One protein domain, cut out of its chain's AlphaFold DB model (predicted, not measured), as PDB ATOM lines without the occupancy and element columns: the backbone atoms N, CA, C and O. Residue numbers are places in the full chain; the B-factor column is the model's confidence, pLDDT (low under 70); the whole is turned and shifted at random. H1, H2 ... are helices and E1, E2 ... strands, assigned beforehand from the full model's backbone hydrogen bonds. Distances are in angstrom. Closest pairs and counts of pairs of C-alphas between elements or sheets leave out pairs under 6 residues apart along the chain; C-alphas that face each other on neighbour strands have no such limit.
ATOM      1  N   SER A 117     -59.307 -12.262  43.595       87.25
ATOM      2  CA  SER A 117     -57.912 -11.876  43.346       87.25
ATOM      3  C   SER A 117     -57.096 -11.955  44.627       87.25
ATOM      4  O   SER A 117     -57.452 -11.355  45.640       87.25
ATOM      5  N   LYS A 118     -55.962 -12.657  44.572       91.62
ATOM      6  CA  LYS A 118     -55.040 -12.800  45.697       91.62
ATOM      7  C   LYS A 118     -53.978 -11.719  45.658       91.62
ATOM      8  O   LYS A 118     -53.369 -11.476  44.614       91.62
ATOM      9  N   MET A 119     -53.720 -11.122  46.815       93.00
ATOM     10  CA  MET A 119     -52.633 -10.173  47.012       93.00
ATOM     11  C   MET A 119     -51.811 -10.556  48.239       93.00
ATOM     12  O   MET A 119     -52.363 -10.822  49.304       93.00
ATOM     13  N   ASN A 120     -50.488 -10.530  48.094       95.88
ATOM     14  CA  ASN A 120     -49.542 -10.697  49.191       95.88
ATOM     15  C   ASN A 120     -48.571  -9.510  49.229       95.88
ATOM     16  O   ASN A 120     -48.042  -9.102  48.199       95.88
ATOM     17  N   ILE A 121     -48.314  -8.962  50.414       95.75
ATOM     18  CA  ILE A 121     -47.330  -7.905  50.659       95.75
ATOM     19  C   ILE A 121     -46.378  -8.395  51.745       95.75
ATOM     20  O   ILE A 121     -46.809  -8.831  52.810       95.75
ATOM     21  N   LYS A 122     -45.071  -8.280  51.506       97.94
ATOM     22  CA  LYS A 122     -44.015  -8.617  52.467       97.94
ATOM     23  C   LYS A 122     -43.160  -7.401  52.774       97.94
ATOM     24  O   LYS A 122     -42.614  -6.770  51.865       97.94
ATOM     25  N   LYS A 123     -42.969  -7.159  54.072       97.31
ATOM     26  CA  LYS A 123     -42.095  -6.135  54.653       97.31
ATOM     27  C   LYS A 123     -42.352  -4.763  54.035       97.31
ATOM     28  O   LYS A 123     -41.517  -4.241  53.297       97.31
ATOM     29  N   PHE A 124     -43.523  -4.210  54.321       97.31
ATOM     30  CA  PHE A 124     -43.812  -2.810  54.041       97.31
ATOM     31  C   PHE A 124     -43.236  -1.939  55.159       97.31
ATOM     32  O   PHE A 124     -43.385  -2.253  56.339       97.31
ATOM     33  N   ILE A 125     -42.590  -0.839  54.786       97.81
ATOM     34  CA  ILE A 125     -42.103   0.202  55.691       97.81
ATOM     35  C   ILE A 125     -42.425   1.547  55.046       97.81
ATOM     36  O   ILE A 125     -41.967   1.817  53.942       97.81
ATOM     37  N   GLY A 126     -43.173   2.398  55.734       96.62
ATOM     38  CA  GLY A 126     -43.497   3.759  55.333       96.62
ATOM     39  C   GLY A 126     -43.018   4.754  56.378       96.62
ATOM     40  O   GLY A 126     -43.184   4.534  57.573       96.62
ATOM     41  N   ASN A 127     -42.420   5.853  55.936       96.19
ATOM     42  CA  ASN A 127     -42.051   6.967  56.796       96.19
ATOM     43  C   ASN A 127     -42.513   8.263  56.154       96.19
ATOM     44  O   ASN A 127     -42.229   8.482  54.977       96.19
ATOM     45  N   CYS A 128     -43.159   9.129  56.923       94.44
ATOM     46  CA  CYS A 128     -43.594  10.445  56.475       94.44
ATOM     47  C   CYS A 128     -43.153  11.500  57.487       94.44
ATOM     48  O   CYS A 128     -43.130  11.249  58.692       94.44
ATOM     49  N   THR A 129     -42.759  12.669  56.995       93.25
ATOM     50  CA  THR A 129     -42.373  13.807  57.837       93.25
ATOM     51  C   THR A 129     -43.393  14.917  57.658       93.25
ATOM     52  O   THR A 129     -43.715  15.280  56.525       93.25
ATOM     53  N   LEU A 130     -43.892  15.441  58.775       89.94
ATOM     54  CA  LEU A 130     -44.817  16.563  58.830       89.94
ATOM     55  C   LEU A 130     -44.299  17.704  57.949       89.94
ATOM     56  O   LEU A 130     -43.133  18.094  58.033       89.94
ATOM     57  N   ASN A 131     -45.181  18.207  57.090       87.19
ATOM     58  CA  ASN A 131     -44.895  19.313  56.186       87.19
ATOM     59  C   ASN A 131     -45.488  20.625  56.712       87.19
ATOM     60  O   ASN A 131     -44.773  21.602  56.914       87.19
ATOM     61  N   ARG A 132     -46.795  20.616  56.976       85.38
ATOM     62  CA  ARG A 132     -47.560  21.695  57.608       85.38
ATOM     63  C   ARG A 132     -48.631  21.088  58.500       85.38
ATOM     64  O   ARG A 132     -49.075  19.963  58.267       85.38
ATOM     65  N   GLU A 133     -49.038  21.846  59.502       82.44
ATOM     66  CA  GLU A 133     -50.158  21.480  60.360       82.44
ATOM     67  C   GLU A 133     -51.479  21.692  59.617       82.44
ATOM     68  O   GLU A 133     -51.670  22.704  58.938       82.44
ATOM     69  N   HIS A 134     -52.393  20.732  59.750       80.38
ATOM     70  CA  HIS A 134     -53.778  20.864  59.292       80.38
ATOM     71  C   HIS A 134     -54.672  20.795  60.524       80.38
ATOM     72  O   HIS A 134     -55.123  19.719  60.924       80.38
ATOM     73  N   SER A 135     -54.876  21.950  61.163       74.62
ATOM     74  CA  SER A 135     -55.635  22.062  62.410       74.62
ATOM     75  C   SER A 135     -57.016  21.419  62.265       74.62
ATOM     76  O   SER A 135     -57.831  21.864  61.455       74.62
ATOM     77  N   GLY A 136     -57.275  20.371  63.047       71.44
ATOM     78  CA  GLY A 136     -58.565  19.676  63.077       71.44
ATOM     79  C   GLY A 136     -58.763  18.577  62.025       71.44
ATOM     80  O   GLY A 136     -59.824  17.959  62.025       71.44
ATOM     81  N   ASN A 137     -57.782  18.280  61.162       79.06
ATOM     82  CA  ASN A 137     -57.885  17.155  60.225       79.06
ATOM     83  C   ASN A 137     -56.583  16.346  60.130       79.06
ATOM     84  O   ASN A 137     -55.721  16.573  59.278       79.06
ATOM     85  N   TYR A 138     -56.486  15.340  60.996       79.50
ATOM     86  CA  TYR A 138     -55.357  14.414  61.053       79.50
ATOM     87  C   TYR A 138     -55.124  13.654  59.736       79.50
ATOM     88  O   TYR A 138     -53.979  13.451  59.333       79.50
ATOM     89  N   GLY A 139     -56.196  13.268  59.035       82.69
ATOM     90  CA  GLY A 139     -56.101  12.563  57.755       82.69
ATOM     91  C   GLY A 139     -55.435  13.414  56.673       82.69
ATOM     92  O   GLY A 139     -54.536  12.938  55.978       82.69
ATOM     93  N   LEU A 140     -55.807  14.693  56.578       84.62
ATOM     94  CA  LEU A 140     -55.170  15.641  55.657       84.62
ATOM     95  C   LEU A 140     -53.725  15.945  56.051       84.62
ATOM     96  O   LEU A 140     -52.865  16.041  55.176       84.62
ATOM     97  N   GLN A 141     -53.434  16.027  57.352       87.25
ATOM     98  CA  GLN A 141     -52.067  16.190  57.842       87.25
ATOM     99  C   GLN A 141     -51.167  15.016  57.436       87.25
ATOM    100  O   GLN A 141     -50.049  15.222  56.964       87.25
ATOM    101  N   LEU A 142     -51.665  13.784  57.583       87.50
ATOM    102  CA  LEU A 142     -50.990  12.563  57.147       87.50
ATOM    103  C   LEU A 142     -50.775  12.552  55.630       87.50
ATOM    104  O   LEU A 142     -49.650  12.353  55.164       87.50
ATOM    105  N   LEU A 143     -51.830  12.825  54.864       89.94
ATOM    106  CA  LEU A 143     -51.770  12.881  53.408       89.94
ATOM    107  C   LEU A 143     -50.710  13.883  52.926       89.94
ATOM    108  O   LEU A 143     -49.841  13.539  52.126       89.94
ATOM    109  N   ASP A 144     -50.733  15.106  53.451       90.50
ATOM    110  CA  ASP A 144     -49.803  16.167  53.064       90.50
ATOM    111  C   ASP A 144     -48.350  15.867  53.465       90.50
ATOM    112  O   ASP A 144     -47.423  16.119  52.687       90.50
ATOM    113  N   ALA A 145     -48.145  15.272  54.647       91.25
ATOM    114  CA  ALA A 145     -46.837  14.799  55.093       91.25
ATOM    115  C   ALA A 145     -46.269  13.753  54.119       91.25
ATOM    116  O   ALA A 145     -45.138  13.887  53.637       91.25
ATOM    117  N   CYS A 146     -47.066  12.740  53.767       92.88
ATOM    118  CA  CYS A 146     -46.616  11.659  52.894       92.88
ATOM    119  C   CYS A 146     -46.418  12.083  51.431       92.88
ATOM    120  O   CYS A 146     -45.530  11.553  50.761       92.88
ATOM    121  N   LEU A 147     -47.187  13.052  50.934       94.44
ATOM    122  CA  LEU A 147     -47.032  13.587  49.574       94.44
ATOM    123  C   LEU A 147     -45.884  14.593  49.436       94.44
ATOM    124  O   LEU A 147     -45.534  14.958  48.310       94.44
ATOM    125  N   THR A 148     -45.301  15.054  50.547       94.19
ATOM    126  CA  THR A 148     -44.230  16.060  50.516       94.19
ATOM    127  C   THR A 148     -42.867  15.489  50.880       94.19
ATOM    128  O   THR A 148     -41.903  15.737  50.150       94.19
ATOM    129  N   ASN A 149     -42.768  14.737  51.981       95.19
ATOM    130  CA  ASN A 149     -41.511  14.163  52.466       95.19
ATOM    131  C   ASN A 149     -41.750  12.756  53.018       95.19
ATOM    132  O   ASN A 149     -42.147  12.596  54.176       95.19
ATOM    133  N   SER A 150     -41.489  11.733  52.206       96.62
ATOM    134  CA  SER A 150     -41.730  10.346  52.594       96.62
ATOM    135  C   SER A 150     -40.776   9.344  51.960       96.62
ATOM    136  O   SER A 150     -40.066   9.625  50.994       96.62
ATOM    137  N   SER A 151     -40.749   8.150  52.543       97.81
ATOM    138  CA  SER A 151     -40.063   6.986  52.004       97.81
ATOM    139  C   SER A 151     -40.886   5.746  52.301       97.81
ATOM    140  O   SER A 151     -41.108   5.419  53.467       97.81
ATOM    141  N   PHE A 152     -41.269   5.028  51.255       97.56
ATOM    142  CA  PHE A 152     -41.926   3.734  51.334       97.56
ATOM    143  C   PHE A 152     -41.030   2.659  50.732       97.56
ATOM    144  O   PHE A 152     -40.384   2.879  49.706       97.56
ATOM    145  N   ASN A 153     -40.998   1.497  51.363       98.00
ATOM    146  CA  ASN A 153     -40.314   0.306  50.893       98.00
ATOM    147  C   ASN A 153     -41.260  -0.888  51.016       98.00
ATOM    148  O   ASN A 153     -41.946  -1.024  52.025       98.00
ATOM    149  N   VAL A 154     -41.274  -1.740  50.000       97.31
ATOM    150  CA  VAL A 154     -41.914  -3.053  50.019       97.31
ATOM    151  C   VAL A 154     -40.909  -4.053  49.473       97.31
ATOM    152  O   VAL A 154     -40.416  -3.901  48.353       97.31
ATOM    153  N   SER A 155     -40.605  -5.093  50.246       97.75
ATOM    154  CA  SER A 155     -39.674  -6.129  49.782       97.75
ATOM    155  C   SER A 155     -40.281  -6.965  48.659       97.75
ATOM    156  O   SER A 155     -39.592  -7.269  47.686       97.75
ATOM    157  N   SER A 156     -41.561  -7.319  48.770       97.00
ATOM    158  CA  SER A 156     -42.278  -8.052  47.728       97.00
ATOM    159  C   SER A 156     -43.772  -7.747  47.784       97.00
ATOM    160  O   SER A 156     -44.350  -7.704  48.869       97.00
ATOM    161  N   LEU A 157     -44.376  -7.524  46.624       94.81
ATOM    162  CA  LEU A 157     -45.816  -7.472  46.412       94.81
ATOM    163  C   LEU A 157     -46.151  -8.488  45.329       94.81
ATOM    164  O   LEU A 157     -45.540  -8.447  44.268       94.81
ATOM    165  N   LEU A 158     -47.111  -9.366  45.572       93.88
ATOM    166  CA  LEU A 158     -47.614 -10.337  44.610       93.88
ATOM    167  C   LEU A 158     -49.100 -10.083  44.387       93.88
ATOM    168  O   LEU A 158     -49.833  -9.852  45.347       93.88
ATOM    169  N   SER A 159     -49.530 -10.129  43.131       90.56
ATOM    170  CA  SER A 159     -50.931 -10.042  42.726       90.56
ATOM    171  C   SER A 159     -51.235 -11.115  41.685       90.56
ATOM    172  O   SER A 159     -50.490 -11.261  40.715       90.56
ATOM    173  N   SER A 160     -52.347 -11.830  41.845       88.94
ATOM    174  CA  SER A 160     -52.841 -12.762  40.821       88.94
ATOM    175  C   SER A 160     -53.576 -12.061  39.668       88.94
ATOM    176  O   SER A 160     -53.951 -12.704  38.691       88.94
ATOM    177  N   LYS A 161     -53.797 -10.740  39.753       82.75
ATOM    178  CA  LYS A 161     -54.454  -9.953  38.700       82.75
ATOM    179  C   LYS A 161     -53.414  -9.426  37.707       82.75
ATOM    180  O   LYS A 161     -52.656  -8.506  38.007       82.75
ATOM    181  N   LEU A 162     -53.382 -10.023  36.516       75.50
ATOM    182  CA  LEU A 162     -52.342  -9.794  35.503       75.50
ATOM    183  C   LEU A 162     -52.697  -8.761  34.439       75.50
ATOM    184  O   LEU A 162     -51.805  -8.080  33.937       75.50
ATOM    185  N   SER A 163     -53.971  -8.708  34.042       68.94
ATOM    186  CA  SER A 163     -54.398  -8.126  32.762       68.94
ATOM    187  C   SER A 163     -53.989  -6.662  32.603       68.94
ATOM    188  O   SER A 163     -53.492  -6.275  31.551       68.94
ATOM    189  N   GLU A 164     -54.130  -5.870  33.663       74.12
ATOM    190  CA  GLU A 164     -53.804  -4.437  33.670       74.12
ATOM    191  C   GLU A 164     -52.289  -4.192  33.648       74.12
ATOM    192  O   GLU A 164     -51.805  -3.276  32.988       74.12
ATOM    193  N   VAL A 165     -51.508  -5.038  34.327       78.81
ATOM    194  CA  VAL A 165     -50.050  -4.878  34.387       78.81
ATOM    195  C   VAL A 165     -49.396  -5.366  33.099       78.81
ATOM    196  O   VAL A 165     -48.504  -4.695  32.590       78.81
ATOM    197  N   TYR A 166     -49.852  -6.488  32.536       83.19
ATOM    198  CA  TYR A 166     -49.301  -7.061  31.303       83.19
ATOM    199  C   TYR A 166     -49.291  -6.049  30.147       83.19
ATOM    200  O   TYR A 166     -48.280  -5.899  29.455       83.19
ATOM    201  N   ASN A 167     -50.375  -5.285  29.990       84.25
ATOM    202  CA  ASN A 167     -50.508  -4.280  28.933       84.25
ATOM    203  C   ASN A 167     -49.427  -3.189  28.997       84.25
ATOM    204  O   ASN A 167     -49.030  -2.654  27.961       84.25
ATOM    205  N   LEU A 168     -48.890  -2.897  30.187       83.88
ATOM    206  CA  LEU A 168     -47.790  -1.942  30.358       83.88
ATOM    207  C   LEU A 168     -46.476  -2.445  29.752       83.88
ATOM    208  O   LEU A 168     -45.635  -1.633  29.360       83.88
ATOM    209  N   PHE A 169     -46.297  -3.766  29.677       86.19
ATOM    210  CA  PHE A 169     -45.037  -4.405  29.299       86.19
ATOM    211  C   PHE A 169     -45.060  -5.071  27.925       86.19
ATOM    212  O   PHE A 169     -44.008  -5.507  27.483       86.19
ATOM    213  N   VAL A 170     -46.187  -5.105  27.209       83.62
ATOM    214  CA  VAL A 170     -46.271  -5.807  25.910       83.62
ATOM    215  C   VAL A 170     -45.283  -5.296  24.841       83.62
ATOM    216  O   VAL A 170     -44.898  -6.067  23.975       83.62
ATOM    217  N   ASP A 171     -44.791  -4.049  24.937       81.25
ATOM    218  CA  ASP A 171     -43.759  -3.515  24.013       81.25
ATOM    219  C   ASP A 171     -42.333  -3.615  24.584       81.25
ATOM    220  O   ASP A 171     -41.381  -3.069  24.022       81.25
ATOM    221  N   VAL A 172     -42.166  -4.234  25.752       83.12
ATOM    222  CA  VAL A 172     -40.855  -4.428  26.369       83.12
ATOM    223  C   VAL A 172     -40.260  -5.725  25.806       83.12
ATOM    224  O   VAL A 172     -40.844  -6.784  26.019       83.12
ATOM    225  N   PRO A 173     -39.096  -5.700  25.125       80.62
ATOM    226  CA  PRO A 173     -38.450  -6.880  24.582       80.62
ATOM    227  C   PRO A 173     -38.302  -7.969  25.632       80.62
ATOM    228  O   PRO A 173     -37.857  -7.722  26.758       80.62
ATOM    229  N   GLY A 174     -38.685  -9.178  25.236       80.44
ATOM    230  CA  GLY A 174     -38.754 -10.339  26.110       80.44
ATOM    231  C   GLY A 174     -40.113 -10.531  26.784       80.44
ATOM    232  O   GLY A 174     -40.381 -11.641  27.204       80.44
ATOM    233  N   PHE A 175     -40.998  -9.531  26.851       81.88
ATOM    234  CA  PHE A 175     -42.339  -9.710  27.434       81.88
ATOM    235  C   PHE A 175     -43.384 -10.278  26.466       81.88
ATOM    236  O   PHE A 175     -44.494 -10.615  26.874       81.88
ATOM    237  N   GLU A 176     -43.017 -10.439  25.198       76.25
ATOM    238  CA  GLU A 176     -43.870 -11.012  24.161       76.25
ATOM    239  C   GLU A 176     -44.196 -12.484  24.458       76.25
ATOM    240  O   GLU A 176     -43.308 -13.316  24.644       76.25
ATOM    241  N   GLY A 177     -45.491 -12.817  24.492       73.25
ATOM    242  CA  GLY A 177     -45.961 -14.198  24.622       73.25
ATOM    243  C   GLY A 177     -45.792 -14.815  26.013       73.25
ATOM    244  O   GLY A 177     -45.959 -16.028  26.154       73.25
ATOM    245  N   ILE A 178     -45.481 -14.022  27.046       80.81
ATOM    246  CA  ILE A 178     -45.387 -14.568  28.398       80.81
ATOM    247  C   ILE A 178     -46.775 -14.939  28.923       80.81
ATOM    248  O   ILE A 178     -47.666 -14.100  29.045       80.81
ATOM    249  N   ASN A 179     -46.912 -16.201  29.321       75.56
ATOM    250  CA  ASN A 179     -48.038 -16.694  30.094       75.56
ATOM    251  C   ASN A 179     -47.669 -16.705  31.587       75.56
ATOM    252  O   ASN A 179     -47.112 -17.680  32.092       75.56
ATOM    253  N   ALA A 180     -47.910 -15.593  32.281       81.75
ATOM    254  CA  ALA A 180     -47.751 -15.507  33.731       81.75
ATOM    255  C   ALA A 180     -49.110 -15.693  34.411       81.75
ATOM    256  O   ALA A 180     -50.105 -15.195  33.904       81.75
ATOM    257  N   SER A 181     -49.147 -16.376  35.558       84.44
ATOM    258  CA  SER A 181     -50.338 -16.502  36.421       84.44
ATOM    259  C   SER A 181     -50.380 -15.457  37.543       84.44
ATOM    260  O   SER A 181     -51.408 -15.273  38.189       84.44
ATOM    261  N   GLU A 182     -49.262 -14.770  37.780       89.38
ATOM    262  CA  GLU A 182     -49.112 -13.744  38.807       89.38
ATOM    263  C   GLU A 182     -48.105 -12.661  38.394       89.38
ATOM    264  O   GLU A 182     -47.208 -12.879  37.573       89.38
ATOM    265  N   VAL A 183     -48.248 -11.488  39.002       91.62
ATOM    266  CA  VAL A 183     -47.293 -10.383  38.936       91.62
ATOM    267  C   VAL A 183     -46.629 -10.257  40.292       91.62
ATOM    268  O   VAL A 183     -47.315 -10.112  41.302       91.62
ATOM    269  N   THR A 184     -45.300 -10.224  40.319       93.88
ATOM    270  CA  THR A 184     -44.552  -9.864  41.527       93.88
ATOM    271  C   THR A 184     -43.781  -8.564  41.322       93.88
ATOM    272  O   THR A 184     -43.028  -8.428  40.363       93.88
ATOM    273  N   VAL A 185     -43.895  -7.620  42.251       95.44
ATOM    274  CA  VAL A 185     -43.052  -6.426  42.344       95.44
ATOM    275  C   VAL A 185     -42.109  -6.586  43.530       95.44
ATOM    276  O   VAL A 185     -42.534  -6.591  44.682       95.44
ATOM    277  N   ASN A 186     -40.815  -6.712  43.260       97.56
ATOM    278  CA  ASN A 186     -39.787  -6.884  44.282       97.56
ATOM    279  C   ASN A 186     -39.004  -5.593  44.516       97.56
ATOM    280  O   ASN A 186     -38.731  -4.842  43.573       97.56
ATOM    281  N   ASN A 187     -38.578  -5.388  45.762       97.19
ATOM    282  CA  ASN A 187     -37.752  -4.261  46.197       97.19
ATOM    283  C   ASN A 187     -38.317  -2.907  45.738       97.19
ATOM    284  O   ASN A 187     -37.583  -2.048  45.240       97.19
ATOM    285  N   ALA A 188     -39.635  -2.743  45.859       97.88
ATOM    286  CA  ALA A 188     -40.301  -1.508  45.500       97.88
ATOM    287  C   ALA A 188     -39.943  -0.421  46.515       97.88
ATOM    288  O   ALA A 188     -40.016  -0.622  47.726       97.88
ATOM    289  N   THR A 189     -39.555   0.741  46.017       98.25
ATOM    290  CA  THR A 189     -39.214   1.919  46.806       98.25
ATOM    291  C   THR A 189     -39.908   3.123  46.209       98.25
ATOM    292  O   THR A 189     -39.867   3.313  44.998       98.25
ATOM    293  N   LEU A 190     -40.533   3.942  47.047       98.31
ATOM    294  CA  LEU A 190     -41.069   5.247  46.680       98.31
ATOM    295  C   LEU A 190     -40.449   6.276  47.616       98.31
ATOM    296  O   LEU A 190     -40.690   6.235  48.817       98.31
ATOM    297  N   ALA A 191     -39.657   7.191  47.075       98.31
ATOM    298  CA  ALA A 191     -39.095   8.306  47.826       98.31
ATOM    299  C   ALA A 191     -39.746   9.605  47.361       98.31
ATOM    300  O   ALA A 191     -39.801   9.857  46.158       98.31
ATOM    301  N   VAL A 192     -40.191  10.434  48.301       97.94
ATOM    302  CA  VAL A 192     -40.748  11.762  48.046       97.94
ATOM    303  C   VAL A 192     -39.944  12.793  48.823       97.94
ATOM    304  O   VAL A 192     -39.756  12.666  50.033       97.94
ATOM    305  N   LYS A 193     -39.450  13.821  48.135       97.31
ATOM    306  CA  LYS A 193     -38.690  14.920  48.735       97.31
ATOM    307  C   LYS A 193     -39.131  16.232  48.115       97.31
ATOM    308  O   LYS A 193     -38.950  16.430  46.914       97.31
ATOM    309  N   LYS A 194     -39.656  17.146  48.937       95.56
ATOM    310  CA  LYS A 194     -40.212  18.429  48.471       95.56
ATOM    311  C   LYS A 194     -41.168  18.226  47.287       95.56
ATOM    312  O   LYS A 194     -40.973  18.812  46.224       95.56
ATOM    313  N   ASN A 195     -42.132  17.317  47.453       96.56
ATOM    314  CA  ASN A 195     -43.148  16.954  46.455       96.56
ATOM    315  C   ASN A 195     -42.634  16.228  45.200       96.56
ATOM    316  O   ASN A 195     -43.446  15.711  44.442       96.56
ATOM    317  N   ALA A 196     -41.324  16.157  44.954       98.19
ATOM    318  CA  ALA A 196     -40.776  15.341  43.877       98.19
ATOM    319  C   ALA A 196     -40.716  13.880  44.326       98.19
ATOM    320  O   ALA A 196     -40.137  13.593  45.375       98.19
ATOM    321  N   PHE A 197     -41.282  12.971  43.537       98.31
ATOM    322  CA  PHE A 197     -41.286  11.547  43.840       98.31
ATOM    323  C   PHE A 197     -40.441  10.742  42.855       98.31
ATOM    324  O   PHE A 197     -40.282  11.089  41.682       98.31
ATOM    325  N   THR A 198     -39.899   9.631  43.337       98.50
ATOM    326  CA  THR A 198     -39.266   8.599  42.518       98.50
ATOM    327  C   THR A 198     -39.658   7.236  43.060       98.50
ATOM    328  O   THR A 198     -39.342   6.894  44.198       98.50
ATOM    329  N   PHE A 199     -40.331   6.463  42.221       98.25
ATOM    330  CA  PHE A 199     -40.621   5.057  42.411       98.25
ATOM    331  C   PHE A 199     -39.599   4.209  41.653       98.25
ATOM    332  O   PHE A 199     -39.295   4.493  40.491       98.25
ATOM    333  N   LYS A 200     -39.102   3.148  42.284       98.38
ATOM    334  CA  LYS A 200     -38.294   2.099  41.653       98.38
ATOM    335  C   LYS A 200     -38.755   0.739  42.148       98.38
ATOM    336  O   LYS A 200     -38.930   0.577  43.349       98.38
ATOM    337  N   GLY A 201     -38.882  -0.241  41.265       97.50
ATOM    338  CA  GLY A 201     -39.201  -1.618  41.643       97.50
ATOM    339  C   GLY A 201     -38.870  -2.596  40.525       97.50
ATOM    340  O   GLY A 201     -38.749  -2.198  39.370       97.50
ATOM    341  N   LYS A 202     -38.707  -3.878  40.852       96.69
ATOM    342  CA  LYS A 202     -38.475  -4.937  39.864       96.69
ATOM    343  C   LYS A 202     -39.765  -5.720  39.656       96.69
ATOM    344  O   LYS A 202     -40.143  -6.500  40.527       96.69
ATOM    345  N   VAL A 203     -40.420  -5.513  38.520       94.19
ATOM    346  CA  VAL A 203     -41.619  -6.266  38.129       94.19
ATOM    347  C   VAL A 203     -41.181  -7.590  37.515       94.19
ATOM    348  O   VAL A 203     -40.276  -7.607  36.685       94.19
ATOM    349  N   ASN A 204     -41.792  -8.688  37.943       91.75
ATOM    350  CA  ASN A 204     -41.566 -10.033  37.442       91.75
ATOM    351  C   ASN A 204     -42.903 -10.665  37.051       91.75
ATOM    352  O   ASN A 204     -43.809 -10.767  37.879       91.75
ATOM    353  N   MET A 205     -42.992 -11.084  35.795       88.38
ATOM    354  CA  MET A 205     -44.117 -11.808  35.208       88.38
ATOM    355  C   MET A 205     -43.534 -12.904  34.316       88.38
ATOM    356  O   MET A 205     -43.628 -12.815  33.103       88.38
ATOM    357  N   GLY A 206     -42.772 -13.845  34.882       84.69
ATOM    358  CA  GLY A 206     -41.954 -14.810  34.128       84.69
ATOM    359  C   GLY A 206     -40.632 -14.223  33.614       84.69
ATOM    360  O   GLY A 206     -39.591 -14.872  33.708       84.69
ATOM    361  N   ILE A 207     -40.642 -12.965  33.166       86.81
ATOM    362  CA  ILE A 207     -39.448 -12.155  32.889       86.81
ATOM    363  C   ILE A 207     -39.457 -10.918  33.785       86.81
ATOM    364  O   ILE A 207     -40.501 -10.440  34.229       86.81
ATOM    365  N   SER A 208     -38.260 -10.431  34.111       90.75
ATOM    366  CA  SER A 208     -38.069  -9.311  35.025       90.75
ATOM    367  C   SER A 208     -37.720  -8.006  34.309       90.75
ATOM    368  O   SER A 208     -36.769  -7.966  33.533       90.75
ATOM    369  N   ALA A 209     -38.395  -6.915  34.672       93.81
ATOM    370  CA  ALA A 209     -38.074  -5.554  34.247       93.81
ATOM    371  C   ALA A 209     -37.900  -4.621  35.453       93.81
ATOM    372  O   ALA A 209     -38.670  -4.660  36.415       93.81
ATOM    373  N   ASN A 210     -36.895  -3.746  35.393       96.19
ATOM    374  CA  ASN A 210     -36.717  -2.698  36.398       96.19
ATOM    375  C   ASN A 210     -37.582  -1.497  36.024       96.19
ATOM    376  O   ASN A 210     -37.315  -0.825  35.034       96.19
ATOM    377  N   VAL A 211     -38.601  -1.198  36.816       97.00
ATOM    378  CA  VAL A 211     -39.477  -0.048  36.610       97.00
ATOM    379  C   VAL A 211     -38.946   1.149  37.382       97.00
ATOM    380  O   VAL A 211     -38.569   1.034  38.546       97.00
ATOM    381  N   THR A 212     -38.921   2.313  36.738       98.12
ATOM    382  CA  THR A 212     -38.666   3.605  37.379       98.12
ATOM    383  C   THR A 212     -39.726   4.605  36.944       98.12
ATOM    384  O   THR A 212     -39.893   4.841  35.749       98.12
ATOM    385  N   ILE A 213     -40.414   5.220  37.904       98.12
ATOM    386  CA  ILE A 213     -41.398   6.283  37.663       98.12
ATOM    387  C   ILE A 213     -40.979   7.498  38.482       98.12
ATOM    388  O   ILE A 213     -40.643   7.367  39.653       98.12
ATOM    389  N   ALA A 214     -40.969   8.680  37.881       98.50
ATOM    390  CA  ALA A 214     -40.597   9.914  38.555       98.50
ATOM    391  C   ALA A 214     -41.540  11.048  38.169       98.50
ATOM    392  O   ALA A 214     -42.076  11.084  37.056       98.50
ATOM    393  N   GLY A 215     -41.727  11.983  39.091       98.38
ATOM    394  CA  GLY A 215     -42.668  13.070  38.900       98.38
ATOM    395  C   GLY A 215     -42.814  13.963  40.120       98.38
ATOM    396  O   GLY A 215     -41.918  14.040  40.965       98.38
ATOM    397  N   LYS A 216     -43.960  14.638  40.214       98.12
ATOM    398  CA  LYS A 216     -44.318  15.499  41.345       98.12
ATOM    399  C   LYS A 216     -45.724  15.203  41.844       98.12
ATOM    400  O   LYS A 216     -46.619  14.981  41.038       98.12
ATOM    401  N   SER A 217     -45.923  15.253  43.152       95.69
ATOM    402  CA  SER A 217     -47.221  15.086  43.802       95.69
ATOM    403  C   SER A 217     -47.523  16.267  44.713       95.69
ATOM    404  O   SER A 217     -46.709  16.615  45.568       95.69
ATOM    405  N   LEU A 218     -48.699  16.869  44.565       93.44
ATOM    406  CA  LEU A 218     -49.125  18.013  45.363       93.44
ATOM    407  C   LEU A 218     -50.529  17.787  45.910       93.44
ATOM    408  O   LEU A 218     -51.420  17.354  45.183       93.44
ATOM    409  N   TYR A 219     -50.725  18.142  47.175       91.94
ATOM    410  CA  TYR A 219     -52.056  18.299  47.738       91.94
ATOM    411  C   TYR A 219     -52.553  19.740  47.525       91.94
ATOM    412  O   TYR A 219     -52.055  20.686  48.143       91.94
ATOM    413  N   GLU A 220     -53.531  19.906  46.631       90.38
ATOM    414  CA  GLU A 220     -54.185  21.181  46.321       90.38
ATOM    415  C   GLU A 220     -55.396  21.378  47.246       90.38
ATOM    416  O   GLU A 220     -56.504  20.932  46.939       90.38
ATOM    417  N   VAL A 221     -55.171  22.047  48.383       85.25
ATOM    418  CA  VAL A 221     -56.184  22.264  49.438       85.25
ATOM    419  C   VAL A 221     -57.449  22.914  48.879       85.25
ATOM    420  O   VAL A 221     -58.539  22.373  49.051       85.25
ATOM    421  N   ASP A 222     -57.299  24.013  48.136       88.06
ATOM    422  CA  ASP A 222     -58.423  24.808  47.616       88.06
ATOM    423  C   ASP A 222     -59.311  24.020  46.646       88.06
ATOM    424  O   ASP A 222     -60.506  24.274  46.525       88.06
ATOM    425  N   LYS A 223     -58.727  23.031  45.961       90.62
ATOM    426  CA  LYS A 223     -59.422  22.178  44.990       90.62
ATOM    427  C   LYS A 223     -59.819  20.820  45.561       90.62
ATOM    428  O   LYS A 223     -60.326  19.991  44.810       90.62
ATOM    429  N   LYS A 224     -59.548  20.574  46.851       90.31
ATOM    430  CA  LYS A 224     -59.772  19.293  47.540       90.31
ATOM    431  C   LYS A 224     -59.291  18.093  46.716       90.31
ATOM    432  O   LYS A 224     -60.013  17.115  46.542       90.31
ATOM    433  N   ARG A 225     -58.075  18.169  46.170       93.75
ATOM    434  CA  ARG A 225     -57.534  17.095  45.324       93.75
ATOM    435  C   ARG A 225     -56.042  16.877  45.509       93.75
ATOM    436  O   ARG A 225     -55.304  17.795  45.863       93.75
ATOM    437  N   VAL A 226     -55.598  15.667  45.203       95.00
ATOM    438  CA  VAL A 226     -54.188  15.331  45.004       95.00
ATOM    439  C   VAL A 226     -53.902  15.320  43.511       95.00
ATOM    440  O   VAL A 226     -54.622  14.685  42.746       95.00
ATOM    441  N   SER A 227     -52.836  16.001  43.113       96.81
ATOM    442  CA  SER A 227     -52.376  16.069  41.728       96.81
ATOM    443  C   SER A 227     -51.017  15.410  41.607       96.81
ATOM    444  O   SER A 227     -50.060  15.826  42.261       96.81
ATOM    445  N   ILE A 228     -50.925  14.389  40.759       97.62
ATOM    446  CA  ILE A 228     -49.711  13.613  40.513       97.62
ATOM    447  C   ILE A 228     -49.314  13.821  39.059       97.62
ATOM    448  O   ILE A 228     -49.944  13.295  38.149       97.62
ATOM    449  N   LYS A 229     -48.251  14.587  38.832       98.19
ATOM    450  CA  LYS A 229     -47.631  14.727  37.520       98.19
ATOM    451  C   LYS A 229     -46.590  13.633  37.336       98.19
ATOM    452  O   LYS A 229     -45.637  13.580  38.110       98.19
ATOM    453  N   VAL A 230     -46.712  12.817  36.295       98.19
ATOM    454  CA  VAL A 230     -45.695  11.822  35.927       98.19
ATOM    455  C   VAL A 230     -44.800  12.412  34.844       98.19
ATOM    456  O   VAL A 230     -45.199  12.571  33.689       98.19
ATOM    457  N   ASP A 231     -43.560  12.739  35.193       98.00
ATOM    458  CA  ASP A 231     -42.590  13.276  34.237       98.00
ATOM    459  C   ASP A 231     -41.956  12.150  33.415       98.00
ATOM    460  O   ASP A 231     -41.757  12.288  32.208       98.00
ATOM    461  N   THR A 232     -41.674  11.008  34.042       97.88
ATOM    462  CA  THR A 232     -41.026   9.857  33.402       97.88
ATOM    463  C   THR A 232     -41.585   8.552  33.951       97.88
ATOM    464  O   THR A 232     -41.761   8.421  35.157       97.88
ATOM    465  N   ALA A 233     -41.791   7.568  33.078       97.56
ATOM    466  CA  ALA A 233     -42.024   6.181  33.459       97.56
ATOM    467  C   ALA A 233     -41.270   5.268  32.489       97.56
ATOM    468  O   ALA A 233     -41.439   5.371  31.272       97.56
ATOM    469  N   LYS A 234     -40.404   4.408  33.020       96.69
ATOM    470  CA  LYS A 234     -39.567   3.502  32.233       96.69
ATOM    471  C   LYS A 234     -39.627   2.084  32.778       96.69
ATOM    472  O   LYS A 234     -39.609   1.908  33.993       96.69
ATOM    473  N   ALA A 235     -39.628   1.106  31.880       94.88
ATOM    474  CA  ALA A 235     -39.340  -0.295  32.153       94.88
ATOM    475  C   ALA A 235     -38.001  -0.637  31.497       94.88
ATOM    476  O   ALA A 235     -37.863  -0.606  30.274       94.88
ATOM    477  N   SER A 236     -36.985  -0.909  32.309       91.75
ATOM    478  CA  SER A 236     -35.592  -1.004  31.878       91.75
ATOM    479  C   SER A 236     -35.179   0.271  31.120       91.75
ATOM    480  O   SER A 236     -35.099   1.341  31.725       91.75
ATOM    481  N   PHE A 237     -34.949   0.200  29.809       90.25
ATOM    482  CA  PHE A 237     -34.612   1.355  28.967       90.25
ATOM    483  C   PHE A 237     -35.809   1.915  28.178       90.25
ATOM    484  O   PHE A 237     -35.671   2.934  27.502       90.25
ATOM    485  N   ILE A 238     -36.987   1.297  28.283       92.88
ATOM    486  CA  ILE A 238     -38.154   1.594  27.445       92.88
ATOM    487  C   ILE A 238     -39.087   2.549  28.153       92.88
ATOM    488  O   ILE A 238     -39.402   2.372  29.326       92.88
ATOM    489  N   ASN A 239     -39.537   3.568  27.429       95.06
ATOM    490  CA  ASN A 239     -40.529   4.504  27.927       95.06
ATOM    491  C   ASN A 239     -41.913   3.846  27.924       95.06
ATOM    492  O   ASN A 239     -42.460   3.562  26.864       95.06
ATOM    493  N   ILE A 240     -42.482   3.656  29.112       95.06
ATOM    494  CA  ILE A 240     -43.820   3.081  29.308       95.06
ATOM    495  C   ILE A 240     -44.843   4.135  29.745       95.06
ATOM    496  O   ILE A 240     -45.959   3.790  30.113       95.06
ATOM    497  N   LYS A 241     -44.489   5.430  29.731       95.94
ATOM    498  CA  LYS A 241     -45.355   6.508  30.234       95.94
ATOM    499  C   LYS A 241     -46.705   6.547  29.528       95.94
ATOM    500  O   LYS A 241     -47.721   6.571  30.204       95.94
ATOM    501  N   ASN A 242     -46.729   6.524  28.197       94.50
ATOM    502  CA  ASN A 242     -47.996   6.602  27.464       94.50
ATOM    503  C   ASN A 242     -48.899   5.400  27.771       94.50
ATOM    504  O   ASN A 242     -50.085   5.589  28.006       94.50
ATOM    505  N   LYS A 243     -48.327   4.194  27.863       93.12
ATOM    506  CA  LYS A 243     -49.068   2.984  28.245       93.12
ATOM    507  C   LYS A 243     -49.593   3.037  29.671       93.12
ATOM    508  O   LYS A 243     -50.729   2.660  29.914       93.12
ATOM    509  N   LEU A 244     -48.787   3.553  30.600       94.06
ATOM    510  CA  LEU A 244     -49.219   3.797  31.973       94.06
ATOM    511  C   LEU A 244     -50.469   4.682  32.006       94.06
ATOM    512  O   LEU A 244     -51.423   4.336  32.691       94.06
ATOM    513  N   PHE A 245     -50.488   5.784  31.252       95.69
ATOM    514  CA  PHE A 245     -51.669   6.647  31.172       95.69
ATOM    515  C   PHE A 245     -52.861   5.946  30.510       95.69
ATOM    516  O   PHE A 245     -53.949   5.990  31.072       95.69
ATOM    517  N   GLN A 246     -52.652   5.220  29.410       93.69
ATOM    518  CA  GLN A 246     -53.715   4.462  28.735       93.69
ATOM    519  C   GLN A 246     -54.377   3.411  29.639       93.69
ATOM    520  O   GLN A 246     -55.589   3.230  29.574       93.69
ATOM    521  N   GLU A 247     -53.614   2.706  30.479       90.56
ATOM    522  CA  GLU A 247     -54.205   1.753  31.429       90.56
ATOM    523  C   GLU A 247     -54.911   2.465  32.588       90.56
ATOM    524  O   GLU A 247     -55.986   2.037  32.992       90.56
ATOM    525  N   LEU A 248     -54.361   3.575  33.092       91.50
ATOM    526  CA  LEU A 248     -55.002   4.352  34.158       91.50
ATOM    527  C   LEU A 248     -56.320   5.000  33.706       91.50
ATOM    528  O   LEU A 248     -57.261   5.056  34.492       91.50
ATOM    529  N   GLU A 249     -56.413   5.449  32.451       93.81
ATOM    530  CA  GLU A 249     -57.640   6.003  31.858       93.81
ATOM    531  C   GLU A 249     -58.798   4.989  31.871       93.81
ATOM    532  O   GLU A 249     -59.954   5.358  32.067       93.81
ATOM    533  N   LYS A 250     -58.502   3.687  31.751       91.50
ATOM    534  CA  LYS A 250     -59.516   2.618  31.852       91.50
ATOM    535  C   LYS A 250     -60.066   2.449  33.270       91.50
ATOM    536  O   LYS A 250     -61.103   1.817  33.444       91.50
ATOM    537  N   SER A 251     -59.367   2.976  34.272       87.00
ATOM    538  CA  SER A 251     -59.736   2.904  35.687       87.00
ATOM    539  C   SER A 251     -60.301   4.221  36.226       87.00
ATOM    540  O   SER A 251     -60.417   4.375  37.443       87.00
ATOM    541  N   GLU A 252     -60.635   5.186  35.362       89.56
ATOM    542  CA  GLU A 252     -61.258   6.433  35.803       89.56
ATOM    543  C   GLU A 252     -62.551   6.194  36.593       89.56
ATOM    544  O   GLU A 252     -63.366   5.326  36.286       89.56
ATOM    545  N   THR A 253     -62.762   7.031  37.603       89.12
ATOM    546  CA  THR A 253     -63.974   7.054  38.429       89.12
ATOM    547  C   THR A 253     -64.378   8.503  38.703       89.12
ATOM    548  O   THR A 253     -63.743   9.448  38.233       89.12
ATOM    549  N   GLU A 254     -65.421   8.728  39.502       88.88
ATOM    550  CA  GLU A 254     -65.740  10.077  39.992       88.88
ATOM    551  C   GLU A 254     -64.601  10.696  40.816       88.88
ATOM    552  O   GLU A 254     -64.435  11.913  40.836       88.88
ATOM    553  N   THR A 255     -63.820   9.864  41.511       90.31
ATOM    554  CA  THR A 255     -62.739  10.304  42.403       90.31
ATOM    555  C   THR A 255     -61.356  10.194  41.778       90.31
ATOM    556  O   THR A 255     -60.410  10.726  42.350       90.31
ATOM    557  N   LEU A 256     -61.220   9.542  40.620       92.06
ATOM    558  CA  LEU A 256     -59.959   9.370  39.901       92.06
ATOM    559  C   LEU A 256     -60.113   9.851  38.458       92.06
ATOM    560  O   LEU A 256     -60.857   9.252  37.685       92.06
ATOM    561  N   LYS A 257     -59.375  10.902  38.097       96.19
ATOM    562  CA  LYS A 257     -59.295  11.422  36.728       96.19
ATOM    563  C   LYS A 257     -57.870  11.399  36.208       96.19
ATOM    564  O   LYS A 257     -56.929  11.643  36.961       96.19
ATOM    565  N   VAL A 258     -57.717  11.130  34.923       95.81
ATOM    566  CA  VAL A 258     -56.439  10.934  34.250       95.81
ATOM    567  C   VAL A 258     -56.396  11.855  33.034       95.81
ATOM    568  O   VAL A 258     -57.239  11.789  32.151       95.81
ATOM    569  N   ASP A 259     -55.416  12.753  33.014       96.19
ATOM    570  CA  ASP A 259     -55.221  13.746  31.956       96.19
ATOM    571  C   ASP A 259     -53.718  13.937  31.751       96.19
ATOM    572  O   ASP A 259     -53.076  14.724  32.448       96.19
ATOM    573  N   ASN A 260     -53.126  13.128  30.866       95.31
ATOM    574  CA  ASN A 260     -51.677  13.041  30.669       95.31
ATOM    575  C   ASN A 260     -51.033  14.441  30.521       95.31
ATOM    576  O   ASN A 260     -51.367  15.169  29.587       95.31
ATOM    577  N   PRO A 261     -50.065  14.834  31.386       96.81
ATOM    578  CA  PRO A 261     -49.248  13.991  32.270       96.81
ATOM    579  C   PRO A 261     -49.687  13.942  33.743       96.81
ATOM    580  O   PRO A 261     -48.849  13.670  34.608       96.81
ATOM    581  N   TYR A 262     -50.945  14.235  34.047       97.81
ATOM    582  CA  TYR A 262     -51.502  14.329  35.391       97.81
ATOM    583  C   TYR A 262     -52.480  13.201  35.723       97.81
ATOM    584  O   TYR A 262     -53.244  12.725  34.890       97.81
ATOM    585  N   ILE A 263     -52.470  12.817  36.993       96.94
ATOM    586  CA  ILE A 263     -53.479  11.988  37.643       96.94
ATOM    587  C   ILE A 263     -54.054  12.833  38.781       96.94
ATOM    588  O   ILE A 263     -53.298  13.383  39.588       96.94
ATOM    589  N   TYR A 264     -55.374  12.945  38.842       96.12
ATOM    590  CA  TYR A 264     -56.108  13.712  39.839       96.12
ATOM    591  C   TYR A 264     -56.933  12.777  40.716       96.12
ATOM    592  O   TYR A 264     -57.754  12.012  40.213       96.12
ATOM    593  N   ILE A 265     -56.739  12.873  42.031       93.31
ATOM    594  CA  ILE A 265     -57.528  12.152  43.031       93.31
ATOM    595  C   ILE A 265     -58.346  13.177  43.812       93.31
ATOM    596  O   ILE A 265     -57.776  13.994  44.538       93.31
ATOM    597  N   TYR A 266     -59.666  13.158  43.658       90.19
ATOM    598  CA  TYR A 266     -60.575  14.068  44.356       90.19
ATOM    599  C   TYR A 266     -60.899  13.531  45.749       90.19
ATOM    600  O   TYR A 266     -61.295  12.376  45.906       90.19
ATOM    601  N   LEU A 267     -60.726  14.381  46.758       85.19
ATOM    602  CA  LEU A 267     -61.025  14.073  48.151       85.19
ATOM    603  C   LEU A 267     -62.479  14.471  48.430       85.19
ATOM    604  O   LEU A 267     -62.836  15.642  48.263       85.19
ATOM    605  N   LYS A 268     -63.307  13.493  48.809       72.62
ATOM    606  CA  LYS A 268     -64.688  13.710  49.261       72.62
ATOM    607  C   LYS A 268     -64.703  14.085  50.743       72.62
ATOM    608  O   LYS A 268     -63.915  13.480  51.503       72.62
TER     609      LYS A 268
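This is residues 117 to 268 of the 268 residues of an uncharacterized protein of Halobacteriovorax sp. JY17 (UniProt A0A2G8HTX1). What shape do these atoms make? An antiparallel sheet of eight strands, curled like part of a barrel, wraps as a trough round H1 near one end of its long strands; H2 packs near the other end, and H3 packs on E6 and E7. What builds it? The printed part has 152 residues, with three named helices and eight named strands in the order E1 H1 E2 H2 E3 E4 E5 E6 H3 E7 E8, a mixed class; across the sheet the order is E1 E2 E3 E4 E5 E6 E8 E7. How compact is it? It is compact, with a radius of gyration of the C-alphas of 16.3 A, yet elongated, spanning 53 by 32 by 30 A.

Where are the strands? E1 is residues 117 to 129, 33.3 A long, from C-alpha 117 at (-57.912, -11.876, 43.346); E2 is 149 to 159, E3 183 to 193, E4 196 to 205, E5 207 to 220, 38.8 A long, E6 225 to 235, E7 256 to 259, and E8 262 to 266, ending at C-alpha 266 at (-60.575, 14.068, 44.356). Where are the helices? H1 is residues 138 to 148, 15.4 A long, H2 is 163 to 169 and H3 is 241 to 249.

How do the strands pair? E3, E4, E5 and E6 form a meander, each strand the antiparallel neighbour of the one before, with N 189 and O 200 2.7 A apart, N 199 and O 213 2.7 A, and N 214 and O 232 2.8 A. E1 and E7 are the edge strands: N 122 and O 156 of E1 and E2 are 2.8 A apart, and N 262 and O 259 of E8 and E7 are 2.7 A apart. E6, H3 and E7 form a split strand-helix-strand unit, two strands running the same way with E8 between them in the sheet, and its crossover is right-handed. Where are the helices? The sheet curls round H1, whose closest C-alphas to E1 are those of Cys 146 and Cys 128, 4.8 A apart. H2 and H3 touch, with the C-alphas of Leu 168 and Lys 243 closest at 5.5 A, at a shallow tilt of 15 degrees, opposite ways. How regular are their backbones? Every O i to N i+4 pair is within hydrogen-bond range in H1 and H3; H2 has 0 of 3, and 2 of 4 O i to N i+3 pairs.

How far does it reach? The two C-alphas farthest apart, those of Ser 135 and Gly 177, are 53.3 A apart. Is anything cut or loosely linked? The printed part has no cut, and the link from H2 to E3, 13 residues, is long. Where is confidence low? The mean pLDDT of the printed part is 91.3, and residue 163 is under 70.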